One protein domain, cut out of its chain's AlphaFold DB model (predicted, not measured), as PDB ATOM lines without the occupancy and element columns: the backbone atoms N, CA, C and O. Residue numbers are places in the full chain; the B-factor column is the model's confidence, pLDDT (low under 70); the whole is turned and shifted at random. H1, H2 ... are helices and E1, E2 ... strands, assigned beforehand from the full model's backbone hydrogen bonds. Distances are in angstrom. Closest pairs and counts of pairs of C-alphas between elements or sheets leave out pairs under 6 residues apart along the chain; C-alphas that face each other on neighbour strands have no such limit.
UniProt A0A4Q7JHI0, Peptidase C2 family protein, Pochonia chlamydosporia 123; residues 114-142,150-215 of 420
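Overview. This is residues 114 to 142 and 150 to 215 of the 420 residues of the protein "Peptidase C2 family protein" of Pochonia chlamydosporia 123 (UniProt A0A4Q7JHI0). A two-stranded antiparallel hairpin, E1 and E2, with the one long helix H3 packed on it, makes a small core, and much of the rest is loop. The short helix H1 lies near the turn end of the hairpin, the long loop of residues 173 to 195 reaches out far from H1, and residues 134 to 142, which include the short helix H2, stick out as a free arm. The printed part has 95 residues, with three named helices and two named strands in the order H1, H2, E1, E2, H3; the class is mixed, helices and strands, though under half of the residues are in named elements. It is only just loose, close to compact, with a radius of gyration of the C-alphas of 15.1 A, and its outline is flat, 47 by 39 by 21 A.

Arrangement. E1, residues 155 to 162, and E2, residues 165 to 172, are antiparallel neighbours and a hairpin, with 152 degrees between their directions. The C-alphas of 161 and 166 face each other at 4.3 A. N 158 and O 169 are within hydrogen-bond range at 2.9 A, as are N 167 and O 160 at 2.8 A. H3, residues 196 to 208, has its closest C-alphas to E2 at Val 171 and Ala 203, 6.1 A apart. Its closest C-alphas to E1 are those of Met 158 and Ala 203, 6.9 A apart. H1, residues 114 to 118, has one pair of C-alphas within 8 A of E2, Leu 116 and Cys 165 at 7.3 A, and is apart from E1 and H3. H2, residues 136 to 139, is apart from E2, H3 and H1. In H1 and H3 every O i to N i+4 pair is within hydrogen-bond range; H2 is too short for such a pair.

Along the chain. E1 spans 21.0 A from C-alpha 155 at (-4.525, -19.020, -38.569) to C-alpha 162. E2 spans 22.6 A and H3 18.2 A, ending at C-alpha 208 at (-5.551, -0.308, -33.837). H1 begins at C-alpha 114 at (7.826, 2.603, -51.654) and spans 6.4 A; H2 spans 5.7 A. Residues 121 to 122 pair with residues 125 to 126, antiparallel.

Size, cuts and confidence. The two C-alphas farthest apart, those of Pro 114 and Ser 181, are 46.8 A apart. Residues 143 to 149 are not printed, and C-alphas 142 and 150 are 12.2 A apart across the cut. The links H1 to H2 and E2 to H3 are long, and E1 to E2 is tight. Residues 134 to 142 stand free. The mean pLDDT of the printed part is 89.7, with residues 141 to 142 under 70.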
ATOM      1  N   PRO A 114       7.063   2.697 -52.904       83.06
ATOM      2  CA  PRO A 114       7.826   2.603 -51.654       83.06
ATOM      3  C   PRO A 114       7.077   3.163 -50.434       83.06
ATOM      4  O   PRO A 114       7.219   2.658 -49.326       83.06
ATOM      5  N   ILE A 115       6.209   4.157 -50.643       85.44
ATOM      6  CA  ILE A 115       5.394   4.769 -49.585       85.44
ATOM      7  C   ILE A 115       4.361   3.779 -49.030       85.44
ATOM      8  O   ILE A 115       4.148   3.707 -47.820       85.44
ATOM      9  N   LEU A 116       3.744   2.965 -49.892       88.06
ATOM     10  CA  LEU A 116       2.794   1.939 -49.453       88.06
ATOM     11  C   LEU A 116       3.486   0.821 -48.666       88.06
ATOM     12  O   LEU A 116       2.874   0.247 -47.759       88.06
ATOM     13  N   GLN A 117       4.757   0.550 -48.975       86.19
ATOM     14  CA  GLN A 117       5.584  -0.380 -48.207       86.19
ATOM     15  C   GLN A 117       5.926   0.176 -46.823       86.19
ATOM     16  O   GLN A 117       5.808  -0.555 -45.842       86.19
ATOM     17  N   LEU A 118       6.255   1.467 -46.703       83.81
ATOM     18  CA  LEU A 118       6.464   2.114 -45.398       83.81
ATOM     19  C   LEU A 118       5.212   2.025 -44.512       83.81
ATOM     20  O   LEU A 118       5.305   1.694 -43.335       83.81
ATOM     21  N   GLY A 119       4.025   2.198 -45.100       85.19
ATOM     22  CA  GLY A 119       2.750   2.057 -44.391       85.19
ATOM     23  C   GLY A 119       2.390   0.631 -43.939       85.19
ATOM     24  O   GLY A 119       1.302   0.446 -43.396       85.19
ATOM     25  N   SER A 120       3.236  -0.379 -44.181       90.19
ATOM     26  CA  SER A 120       2.980  -1.771 -43.773       90.19
ATOM     27  C   SER A 120       3.267  -2.052 -42.302       90.19
ATOM     28  O   SER A 120       2.733  -3.019 -41.767       90.19
ATOM     29  N   ARG A 121       4.082  -1.232 -41.635       89.75
ATOM     30  CA  ARG A 121       4.451  -1.446 -40.233       89.75
ATOM     31  C   ARG A 121       3.608  -0.567 -39.324       89.75
ATOM     32  O   ARG A 121       3.540   0.642 -39.515       89.75
ATOM     33  N   LEU A 122       2.948  -1.180 -38.347       88.75
ATOM     34  CA  LEU A 122       2.061  -0.489 -37.414       88.75
ATOM     35  C   LEU A 122       2.013  -1.267 -36.090       88.75
ATOM     36  O   LEU A 122       1.833  -2.482 -36.085       88.75
ATOM     37  N   HIS A 123       2.233  -0.583 -34.963       87.81
ATOM     38  CA  HIS A 123       2.250  -1.182 -33.614       87.81
ATOM     39  C   HIS A 123       3.167  -2.416 -33.483       87.81
ATOM     40  O   HIS A 123       2.783  -3.425 -32.898       87.81
ATOM     41  N   GLY A 124       4.357  -2.375 -34.093       88.38
ATOM     42  CA  GLY A 124       5.306  -3.499 -34.083       88.38
ATOM     43  C   GLY A 124       4.892  -4.706 -34.936       88.38
ATOM     44  O   GLY A 124       5.590  -5.716 -34.938       88.38
ATOM     45  N   ASN A 125       3.785  -4.610 -35.678       91.50
ATOM     46  CA  ASN A 125       3.303  -5.642 -36.589       91.50
ATOM     47  C   ASN A 125       3.591  -5.266 -38.045       91.50
ATOM     48  O   ASN A 125       3.669  -4.087 -38.391       91.50
ATOM     49  N   GLU A 126       3.708  -6.282 -38.899       93.88
ATOM     50  CA  GLU A 126       3.849  -6.135 -40.346       93.88
ATOM     51  C   GLU A 126       2.560  -6.573 -41.053       93.88
ATOM     52  O   GLU A 126       2.057  -7.680 -40.842       93.88
ATOM     53  N   PHE A 127       2.034  -5.684 -41.893       95.56
ATOM     54  CA  PHE A 127       0.789  -5.825 -42.640       95.56
ATOM     55  C   PHE A 127       1.073  -5.644 -44.136       95.56
ATOM     56  O   PHE A 127       0.948  -4.530 -44.677       95.56
ATOM     57  N   PRO A 128       1.508  -6.720 -44.814       94.44
ATOM     58  CA  PRO A 128       1.838  -6.652 -46.226       94.44
ATOM     59  C   PRO A 128       0.594  -6.325 -47.052       94.44
ATOM     60  O   PRO A 128      -0.546  -6.551 -46.635       94.44
ATOM     61  N   ILE A 129       0.822  -5.780 -48.241       94.25
ATOM     62  CA  ILE A 129      -0.248  -5.440 -49.181       94.25
ATOM     63  C   ILE A 129      -0.987  -6.710 -49.603       94.25
ATOM     64  O   ILE A 129      -0.369  -7.755 -49.825       94.25
ATOM     65  N   TRP A 130      -2.309  -6.608 -49.705       94.00
ATOM     66  CA  TRP A 130      -3.157  -7.637 -50.292       94.00
ATOM     67  C   TRP A 130      -2.919  -7.682 -51.803       94.00
ATOM     68  O   TRP A 130      -3.273  -6.733 -52.500       94.00
ATOM     69  N   GLN A 131      -2.256  -8.734 -52.285       88.25
ATOM     70  CA  GLN A 131      -1.835  -8.836 -53.687       88.25
ATOM     71  C   GLN A 131      -2.956  -9.367 -54.579       88.25
ATOM     72  O   GLN A 131      -3.321  -8.722 -55.556       88.25
ATOM     73  N   ASP A 132      -3.524 -10.510 -54.200       86.69
ATOM     74  CA  ASP A 132      -4.463 -11.260 -55.023       86.69
ATOM     75  C   ASP A 132      -5.668 -11.681 -54.185       86.69
ATOM     76  O   ASP A 132      -5.532 -12.006 -53.001       86.69
ATOM     77  N   GLU A 133      -6.847 -11.684 -54.805       90.12
ATOM     78  CA  GLU A 133      -8.028 -12.258 -54.174       90.12
ATOM     79  C   GLU A 133      -7.907 -13.787 -54.114       90.12
ATOM     80  O   GLU A 133      -7.499 -14.404 -55.107       90.12
ATOM     81  N   PRO A 134      -8.274 -14.412 -52.982       86.19
ATOM     82  CA  PRO A 134      -8.405 -15.855 -52.901       86.19
ATOM     83  C   PRO A 134      -9.432 -16.318 -53.927       86.19
ATOM     84  O   PRO A 134     -10.416 -15.631 -54.226       86.19
ATOM     85  N   LYS A 135      -9.185 -17.490 -54.498       85.44
ATOM     86  CA  LYS A 135     -10.122 -18.065 -55.453       85.44
ATOM     87  C   LYS A 135     -11.371 -18.534 -54.708       85.44
ATOM     88  O   LYS A 135     -11.293 -18.939 -53.553       85.44
ATOM     89  N   VAL A 136     -12.526 -18.484 -55.369       80.06
ATOM     90  CA  VAL A 136     -13.809 -18.843 -54.738       80.06
ATOM     91  C   VAL A 136     -13.808 -20.296 -54.244       80.06
ATOM     92  O   VAL A 136     -14.343 -20.559 -53.174       80.06
ATOM     93  N   ASP A 137     -13.131 -21.197 -54.958       80.62
ATOM     94  CA  ASP A 137     -12.987 -22.615 -54.602       80.62
ATOM     95  C   ASP A 137     -12.165 -22.854 -53.325       80.62
ATOM     96  O   ASP A 137     -12.276 -23.909 -52.709       80.62
ATOM     97  N   GLU A 138     -11.384 -21.870 -52.863       79.19
ATOM     98  CA  GLU A 138     -10.713 -21.929 -51.555       79.19
ATOM     99  C   GLU A 138     -11.717 -21.913 -50.388       79.19
ATOM    100  O   GLU A 138     -11.403 -22.381 -49.293       79.19
ATOM    101  N   PHE A 139     -12.927 -21.399 -50.622       77.69
ATOM    102  CA  PHE A 139     -14.008 -21.341 -49.637       77.69
ATOM    103  C   PHE A 139     -15.057 -22.441 -49.824       77.69
ATOM    104  O   PHE A 139     -16.027 -22.478 -49.062       77.69
ATOM    105  N   ASP A 140     -14.890 -23.321 -50.815       72.19
ATOM    106  CA  ASP A 140     -15.813 -24.429 -51.021       72.19
ATOM    107  C   ASP A 140     -15.778 -25.366 -49.808       72.19
ATOM    108  O   ASP A 140     -14.719 -25.748 -49.300       72.19
ATOM    109  N   ALA A 141     -16.965 -25.742 -49.331       65.75
ATOM    110  CA  ALA A 141     -17.084 -26.702 -48.247       65.75
ATOM    111  C   ALA A 141     -16.430 -28.027 -48.661       65.75
ATOM    112  O   ALA A 141     -16.682 -28.550 -49.751       65.75
ATOM    113  N   LEU A 142     -15.612 -28.597 -47.773       63.22
ATOM    114  CA  LEU A 142     -15.085 -29.941 -47.982       63.22
ATOM    115  C   LEU A 142     -16.265 -30.919 -48.136       63.22
ATOM    116  O   LEU A 142     -17.248 -30.811 -47.395       63.22
ATOM    117  N   LEU A 150     -13.059 -25.119 -38.090       83.00
ATOM    118  CA  LEU A 150     -11.906 -24.350 -37.622       83.00
ATOM    119  C   LEU A 150     -10.682 -24.586 -38.519       83.00
ATOM    120  O   LEU A 150     -10.455 -25.687 -39.026       83.00
ATOM    121  N   SER A 151      -9.868 -23.544 -38.685       86.38
ATOM    122  CA  SER A 151      -8.604 -23.635 -39.415       86.38
ATOM    123  C   SER A 151      -7.675 -24.634 -38.725       86.38
ATOM    124  O   SER A 151      -7.292 -24.435 -37.576       86.38
ATOM    125  N   HIS A 152      -7.233 -25.667 -39.446       87.06
ATOM    126  CA  HIS A 152      -6.286 -26.669 -38.932       87.06
ATOM    127  C   HIS A 152      -4.971 -26.052 -38.430       87.06
ATOM    128  O   HIS A 152      -4.311 -26.598 -37.551       87.06
ATOM    129  N   SER A 153      -4.577 -24.908 -38.998       91.25
ATOM    130  CA  SER A 153      -3.371 -24.176 -38.593       91.25
ATOM    131  C   SER A 153      -3.601 -23.194 -37.439       91.25
ATOM    132  O   SER A 153      -2.640 -22.585 -36.967       91.25
ATOM    133  N   GLY A 154      -4.861 -22.978 -37.043       92.00
ATOM    134  CA  GLY A 154      -5.282 -21.928 -36.115       92.00
ATOM    135  C   GLY A 154      -5.111 -20.506 -36.658       92.00
ATOM    136  O   GLY A 154      -5.273 -19.553 -35.906       92.00
ATOM    137  N   LYS A 155      -4.749 -20.332 -37.939       93.81
ATOM    138  CA  LYS A 155      -4.525 -19.020 -38.569       93.81
ATOM    139  C   LYS A 155      -5.702 -18.619 -39.443       93.81
ATOM    140  O   LYS A 155      -6.210 -19.430 -40.218       93.81
ATOM    141  N   TYR A 156      -6.034 -17.338 -39.366       94.31
ATOM    142  CA  TYR A 156      -7.088 -16.680 -40.122       94.31
ATOM    143  C   TYR A 156      -6.529 -15.409 -40.746       94.31
ATOM    144  O   TYR A 156      -5.636 -14.758 -40.190       94.31
ATOM    145  N   VAL A 157      -7.031 -15.075 -41.928       94.50
ATOM    146  CA  VAL A 157      -6.528 -13.965 -42.726       94.50
ATOM    147  C   VAL A 157      -7.692 -13.053 -43.080       94.50
ATOM    148  O   VAL A 157      -8.664 -13.503 -43.672       94.50
ATOM    149  N   MET A 158      -7.566 -11.774 -42.740       95.75
ATOM    150  CA  MET A 158      -8.534 -10.735 -43.073       95.75
ATOM    151  C   MET A 158      -7.911  -9.735 -44.048       95.75
ATOM    152  O   MET A 158      -6.723  -9.408 -43.945       95.75
ATOM    153  N   LYS A 159      -8.727  -9.231 -44.973       96.38
ATOM    154  CA  LYS A 159      -8.388  -8.118 -45.859       96.38
ATOM    155  C   LYS A 159      -8.957  -6.834 -45.262       96.38
ATOM    156  O   LYS A 159     -10.171  -6.678 -45.234       96.38
ATOM    157  N   LEU A 160      -8.094  -5.924 -44.813       97.12
ATOM    158  CA  LEU A 160      -8.498  -4.631 -44.242       97.12
ATOM    159  C   LEU A 160      -7.871  -3.469 -45.025       97.12
ATOM    160  O   LEU A 160      -6.741  -3.576 -45.498       97.12
ATOM    161  N   ASN A 161      -8.578  -2.346 -45.150       94.19
ATOM    162  CA  ASN A 161      -8.154  -1.177 -45.925       94.19
ATOM    163  C   ASN A 161      -7.577  -0.080 -45.027       94.19
ATOM    164  O   ASN A 161      -8.299   0.664 -44.373       94.19
ATOM    165  N   PHE A 162      -6.258   0.076 -45.008       92.31
ATOM    166  CA  PHE A 162      -5.620   1.128 -44.217       92.31
ATOM    167  C   PHE A 162      -4.263   1.519 -44.791       92.31
ATOM    168  O   PHE A 162      -3.636   0.777 -45.550       92.31
ATOM    169  N   ASN A 163      -3.794   2.719 -44.439       88.94
ATOM    170  CA  ASN A 163      -2.538   3.278 -44.950       88.94
ATOM    171  C   ASN A 163      -2.456   3.195 -46.490       88.94
ATOM    172  O   ASN A 163      -1.459   2.728 -47.048       88.94
ATOM    173  N   GLY A 164      -3.546   3.590 -47.157       87.62
ATOM    174  CA  GLY A 164      -3.623   3.776 -48.607       87.62
ATOM    175  C   GLY A 164      -3.945   2.543 -49.456       87.62
ATOM    176  O   GLY A 164      -4.153   2.710 -50.651       87.62
ATOM    177  N   CYS A 165      -4.009   1.330 -48.900       91.50
ATOM    178  CA  CYS A 165      -4.308   0.126 -49.686       91.50
ATOM    179  C   CYS A 165      -4.950  -0.990 -48.849       91.50
ATOM    180  O   CYS A 165      -4.986  -0.924 -47.618       91.50
ATOM    181  N   ALA A 166      -5.446  -2.022 -49.533       94.75
ATOM    182  CA  ALA A 166      -5.855  -3.268 -48.900       94.75
ATOM    183  C   ALA A 166      -4.627  -4.015 -48.370       94.75
ATOM    184  O   ALA A 166      -3.603  -4.132 -49.050       94.75
ATOM    185  N   ARG A 167      -4.728  -4.538 -47.151       95.44
ATOM    186  CA  ARG A 167      -3.634  -5.200 -46.442       95.44
ATOM    187  C   ARG A 167      -4.081  -6.520 -45.851       95.44
ATOM    188  O   ARG A 167      -5.221  -6.685 -45.419       95.44
ATOM    189  N   LYS A 168      -3.129  -7.444 -45.814       96.62
ATOM    190  CA  LYS A 168      -3.270  -8.765 -45.219       96.62
ATOM    191  C   LYS A 168      -3.052  -8.678 -43.714       96.62
ATOM    192  O   LYS A 168      -1.960  -8.343 -43.255       96.62
ATOM    193  N   VAL A 169      -4.072  -9.049 -42.950       97.81
ATOM    194  CA  VAL A 169      -4.030  -9.100 -41.488       97.81
ATOM    195  C   VAL A 169      -4.194 -10.541 -41.038       97.81
ATOM    196  O   VAL A 169      -5.254 -11.135 -41.197       97.81
ATOM    197  N   VAL A 170      -3.123 -11.117 -40.493       96.75
ATOM    198  CA  VAL A 170      -3.126 -12.493 -39.980       96.75
ATOM    199  C   VAL A 170      -3.342 -12.479 -38.471       96.75
ATOM    200  O   VAL A 170      -2.612 -11.788 -37.746       96.75
ATOM    201  N   VAL A 171      -4.305 -13.267 -38.003       97.69
ATOM    202  CA  VAL A 171      -4.603 -13.501 -36.584       97.69
ATOM    203  C   VAL A 171      -4.713 -14.996 -36.305       97.69
ATOM    204  O   VAL A 171      -5.000 -15.782 -37.207       97.69
ATOM    205  N   ASP A 172      -4.457 -15.388 -35.060       96.06
ATOM    206  CA  ASP A 172      -4.805 -16.722 -34.566       96.06
ATOM    207  C   ASP A 172      -6.197 -16.733 -33.902       96.06
ATOM    208  O   ASP A 172      -6.824 -15.680 -33.749       96.06
ATOM    209  N   ASP A 173      -6.674 -17.901 -33.480       93.94
ATOM    210  CA  ASP A 173      -7.959 -18.112 -32.794       93.94
ATOM    211  C   ASP A 173      -7.933 -17.928 -31.269       93.94
ATOM    212  O   ASP A 173      -8.938 -18.163 -30.596       93.94
ATOM    213  N   ARG A 174      -6.830 -17.451 -30.679       94.31
ATOM    214  CA  ARG A 174      -6.776 -17.202 -29.230       94.31
ATOM    215  C   ARG A 174      -7.486 -15.899 -28.882       94.31
ATOM    216  O   ARG A 174      -6.975 -14.820 -29.178       94.31
ATOM    217  N   LEU A 175      -8.642 -15.985 -28.244       93.94
ATOM    218  CA  LEU A 175      -9.412 -14.818 -27.814       93.94
ATOM    219  C   LEU A 175      -9.178 -14.502 -26.329       93.94
ATOM    220  O   LEU A 175      -8.880 -15.413 -25.548       93.94
ATOM    221  N   PRO A 176      -9.279 -13.223 -25.920       93.38
ATOM    222  CA  PRO A 176      -9.185 -12.857 -24.515       93.38
ATOM    223  C   PRO A 176     -10.330 -13.498 -23.725       93.38
ATOM    224  O   PRO A 176     -11.476 -13.512 -24.165       93.38
ATOM    225  N   SER A 177     -10.017 -14.016 -22.540       90.12
ATOM    226  CA  SER A 177     -10.995 -14.633 -21.644       90.12
ATOM    227  C   SER A 177     -11.087 -13.848 -20.341       90.12
ATOM    228  O   SER A 177     -10.071 -13.406 -19.797       90.12
ATOM    229  N   SER A 178     -12.310 -13.657 -19.852       89.69
ATOM    230  CA  SER A 178     -12.566 -13.020 -18.564       89.69
ATOM    231  C   SER A 178     -12.465 -14.033 -17.423       89.69
ATOM    232  O   SER A 178     -12.679 -15.230 -17.595       89.69
ATOM    233  N   ARG A 179     -12.187 -13.540 -16.211       91.94
ATOM    234  CA  ARG A 179     -12.374 -14.323 -14.975       91.94
ATOM    235  C   ARG A 179     -13.854 -14.467 -14.595       91.94
ATOM    236  O   ARG A 179     -14.178 -15.243 -13.703       91.94
ATOM    237  N   THR A 180     -14.729 -13.690 -15.229       90.06
ATOM    238  CA  THR A 180     -16.189 -13.721 -15.073       90.06
ATOM    239  C   THR A 180     -16.850 -14.288 -16.332       90.06
ATOM    240  O   THR A 180     -16.175 -14.563 -17.319       90.06
ATOM    241  N   SER A 181     -18.180 -14.415 -16.338       83.62
ATOM    242  CA  SER A 181     -18.958 -14.814 -17.522       83.62
ATOM    243  C   SER A 181     -19.050 -13.738 -18.615       83.62
ATOM    244  O   SER A 181     -19.688 -13.966 -19.638       83.62
ATOM    245  N   ARG A 182     -18.447 -12.558 -18.412       85.19
ATOM    246  CA  ARG A 182     -18.485 -11.449 -19.373       85.19
ATOM    247  C   ARG A 182     -17.606 -11.755 -20.588       85.19
ATOM    248  O   ARG A 182     -16.412 -12.011 -20.432       85.19
ATOM    249  N   ALA A 183     -18.172 -11.637 -21.787       87.44
ATOM    250  CA  ALA A 183     -17.402 -11.665 -23.027       87.44
ATOM    251  C   ALA A 183     -16.517 -10.408 -23.151       87.44
ATOM    252  O   ALA A 183     -16.949  -9.298 -22.836       87.44
ATOM    253  N   LEU A 184     -15.271 -10.588 -23.599       90.75
ATOM    254  CA  LEU A 184     -14.297  -9.503 -23.824       90.75
ATOM    255  C   LEU A 184     -14.114  -9.168 -25.312       90.75
ATOM    256  O   LEU A 184     -13.190  -8.447 -25.673       90.75
ATOM    257  N   PHE A 185     -14.961  -9.747 -26.155       92.12
ATOM    258  CA  PHE A 185     -14.949  -9.638 -27.606       92.12
ATOM    259  C   PHE A 185     -16.387  -9.701 -28.123       92.12
ATOM    260  O   PHE A 185     -17.291 -10.149 -27.407       92.12
ATOM    261  N   VAL A 186     -16.599  -9.275 -29.366       92.12
ATOM    262  CA  VAL A 186     -17.901  -9.353 -30.045       92.12
ATOM    263  C   VAL A 186     -18.417 -10.794 -30.083       92.12
ATOM    264  O   VAL A 186     -17.760 -11.696 -30.599       92.12
ATOM    265  N   VAL A 187     -19.641 -10.985 -29.591       89.75
ATOM    266  CA  VAL A 187     -20.376 -12.252 -29.646       89.75
ATOM    267  C   VAL A 187     -21.660 -12.079 -30.439       89.75
ATOM    268  O   VAL A 187     -22.313 -11.036 -30.376       89.75
ATOM    269  N   ASP A 188     -22.041 -13.117 -31.171       87.69
ATOM    270  CA  ASP A 188     -23.364 -13.185 -31.775       87.69
ATOM    271  C   ASP A 188     -24.388 -13.645 -30.721       87.69
ATOM    272  O   ASP A 188     -24.168 -14.624 -30.004       87.69
ATOM    273  N   ARG A 189     -25.512 -12.922 -30.611       82.12
ATOM    274  CA  ARG A 189     -26.559 -13.197 -29.608       82.12
ATOM    275  C   ARG A 189     -27.327 -14.486 -29.878       82.12
ATOM    276  O   ARG A 189     -27.853 -15.083 -28.946       82.12
ATOM    277  N   GLN A 190     -27.460 -14.859 -31.145       85.38
ATOM    278  CA  GLN A 190     -28.244 -16.010 -31.586       85.38
ATOM    279  C   GLN A 190     -27.363 -17.252 -31.736       85.38
ATOM    280  O   GLN A 190     -27.844 -18.371 -31.572       85.38
ATOM    281  N   ASN A 191     -26.072 -17.065 -32.014       86.81
ATOM    282  CA  ASN A 191     -25.110 -18.135 -32.204       86.81
ATOM    283  C   ASN A 191     -23.753 -17.822 -31.539       86.81
ATOM    284  O   ASN A 191     -22.808 -17.420 -32.221       86.81
ATOM    285  N   PRO A 192     -23.589 -18.086 -30.229       82.81
ATOM    286  CA  PRO A 192     -22.336 -17.816 -29.518       82.81
ATOM    287  C   PRO A 192     -21.147 -18.669 -29.999       82.81
ATOM    288  O   PRO A 192     -20.009 -18.400 -29.620       82.81
ATOM    289  N   TYR A 193     -21.384 -19.689 -30.832       83.56
ATOM    290  CA  TYR A 193     -20.333 -20.503 -31.448       83.56
ATOM    291  C   TYR A 193     -19.765 -19.880 -32.732       83.56
ATOM    292  O   TYR A 193     -18.802 -20.399 -33.300       83.56
ATOM    293  N   LEU A 194     -20.344 -18.773 -33.209       88.56
ATOM    294  CA  LEU A 194     -19.890 -18.080 -34.405       88.56
ATOM    295  C   LEU A 194     -18.596 -17.310 -34.113       88.56
ATOM    296  O   LEU A 194     -18.599 -16.273 -33.457       88.56
ATOM    297  N   LEU A 195     -17.473 -17.824 -34.617       88.75
ATOM    298  CA  LEU A 195     -16.145 -17.308 -34.276       88.75
ATOM    299  C   LEU A 195     -15.716 -16.092 -35.117       88.75
ATOM    300  O   LEU A 195     -14.933 -15.261 -34.655       88.75
ATOM    301  N   TRP A 196     -16.203 -15.968 -36.356       91.44
ATOM    302  CA  TRP A 196     -15.713 -14.951 -37.294       91.44
ATOM    303  C   TRP A 196     -15.884 -13.492 -36.818       91.44
ATOM    304  O   TRP A 196     -14.958 -12.722 -37.081       91.44
ATOM    305  N   PRO A 197     -16.956 -13.082 -36.094       94.12
ATOM    306  CA  PRO A 197     -17.082 -11.707 -35.613       94.12
ATOM    307  C   PRO A 197     -15.964 -11.350 -34.629       94.12
ATOM    308  O   PRO A 197     -15.341 -10.297 -34.754       94.12
ATOM    309  N   ALA A 198     -15.639 -12.267 -33.714       95.06
ATOM    310  CA  ALA A 198     -14.556 -12.095 -32.753       95.06
ATOM    311  C   ALA A 198     -13.176 -12.058 -33.435       95.06
ATOM    312  O   ALA A 198     -12.302 -11.284 -33.051       95.06
ATOM    313  N   LEU A 199     -12.968 -12.862 -34.485       96.75
ATOM    314  CA  LEU A 199     -11.724 -12.828 -35.265       96.75
ATOM    315  C   LEU A 199     -11.581 -11.538 -36.080       96.75
ATOM    316  O   LEU A 199     -10.469 -11.020 -36.202       96.75
ATOM    317  N   LEU A 200     -12.683 -11.020 -36.629       97.12
ATOM    318  CA  LEU A 200     -12.697  -9.749 -37.347       97.12
ATOM    319  C   LEU A 200     -12.391  -8.586 -36.397       97.12
ATOM    320  O   LEU A 200     -11.521  -7.771 -36.702       97.12
ATOM    321  N   GLU A 201     -13.034  -8.560 -35.226       96.75
ATOM    322  CA  GLU A 201     -12.735  -7.606 -34.154       96.75
ATOM    323  C   GLU A 201     -11.256  -7.687 -33.756       96.75
ATOM    324  O   GLU A 201     -10.555  -6.678 -33.766       96.75
ATOM    325  N   LYS A 202     -10.729  -8.889 -33.501       97.56
ATOM    326  CA  LYS A 202      -9.314  -9.088 -33.169       97.56
ATOM    327  C   LYS A 202      -8.374  -8.571 -34.258       97.56
ATOM    328  O   LYS A 202      -7.353  -7.956 -33.946       97.56
ATOM    329  N   ALA A 203      -8.676  -8.830 -35.531       97.88
ATOM    330  CA  ALA A 203      -7.880  -8.339 -36.653       97.88
ATOM    331  C   ALA A 203      -7.904  -6.808 -36.725       97.88
ATOM    332  O   ALA A 203      -6.849  -6.188 -36.877       97.88
ATOM    333  N   TYR A 204      -9.081  -6.205 -36.551       96.62
ATOM    334  CA  TYR A 204      -9.244  -4.759 -36.491       96.62
ATOM    335  C   TYR A 204      -8.455  -4.160 -35.317       96.62
ATOM    336  O   TYR A 204      -7.603  -3.297 -35.516       96.62
ATOM    337  N   LEU A 205      -8.628  -4.681 -34.103       95.81
ATOM    338  CA  LEU A 205      -7.948  -4.190 -32.904       95.81
ATOM    339  C   LEU A 205      -6.432  -4.400 -32.959       95.81
ATOM    340  O   LEU A 205      -5.681  -3.541 -32.508       95.81
ATOM    341  N   LYS A 206      -5.943  -5.463 -33.610       95.94
ATOM    342  CA  LYS A 206      -4.511  -5.625 -33.913       95.94
ATOM    343  C   LYS A 206      -3.974  -4.472 -34.771       95.94
ATOM    344  O   LYS A 206      -2.873  -3.988 -34.513       95.94
ATOM    345  N   VAL A 207      -4.742  -4.013 -35.761       93.69
ATOM    346  CA  VAL A 207      -4.409  -2.823 -36.566       93.69
ATOM    347  C   VAL A 207      -4.499  -1.542 -35.729       93.69
ATOM    348  O   VAL A 207      -3.733  -0.617 -35.971       93.69
ATOM    349  N   ARG A 208      -5.376  -1.480 -34.720       91.19
ATOM    350  CA  ARG A 208      -5.551  -0.308 -33.837       91.19
ATOM    351  C   ARG A 208      -4.630  -0.275 -32.609       91.19
ATOM    352  O   ARG A 208      -4.671   0.695 -31.859       91.19
ATOM    353  N   GLY A 209      -3.783  -1.289 -32.426       91.25
ATOM    354  CA  GLY A 209      -2.777  -1.345 -31.361       91.25
ATOM    355  C   GLY A 209      -3.133  -2.222 -30.161       91.25
ATOM    356  O   GLY A 209      -2.316  -2.345 -29.253       91.25
ATOM    357  N   GLY A 210      -4.291  -2.881 -30.172       92.62
ATOM    358  CA  GLY A 210      -4.720  -3.835 -29.152       92.62
ATOM    359  C   GLY A 210      -6.166  -3.629 -28.703       92.62
ATOM    360  O   GLY A 210      -6.887  -2.797 -29.243       92.62
ATOM    361  N   TYR A 211      -6.573  -4.414 -27.702       92.12
ATOM    362  CA  TYR A 211      -7.910  -4.359 -27.093       92.12
ATOM    363  C   TYR A 211      -8.116  -3.163 -26.150       92.12
ATOM    364  O   TYR A 211      -9.255  -2.846 -25.825       92.12
ATOM    365  N   ASP A 212      -7.041  -2.483 -25.734       90.12
ATOM    366  CA  ASP A 212      -7.110  -1.208 -25.006       90.12
ATOM    367  C   ASP A 212      -7.384  -0.059 -25.988       90.12
ATOM    368  O   ASP A 212      -6.536   0.786 -26.283       90.12
ATOM    369  N   PHE A 213      -8.554  -0.130 -26.616       87.69
ATOM    370  CA  PHE A 213      -8.968   0.751 -27.689       87.69
ATOM    371  C   PHE A 213     -10.027   1.729 -27.169       87.69
ATOM    372  O   PHE A 213     -11.109   1.288 -26.785       87.69
ATOM    373  N   PRO A 214      -9.761   3.047 -27.173       81.94
ATOM    374  CA  PRO A 214     -10.630   4.037 -26.532       81.94
ATOM    375  C   PRO A 214     -11.924   4.331 -27.310       81.94
ATOM    376  O   PRO A 214     -12.694   5.187 -26.892       81.94
ATOM    377  N   GLY A 215     -12.144   3.664 -28.446       82.56
ATOM    378  CA  GLY A 215     -13.249   3.929 -29.362       82.56
ATOM    379  C   GLY A 215     -12.817   4.649 -30.641       82.56
ATOM    380  O   GLY A 215     -11.652   5.020 -30.842       82.56
TER     381      GLY A 215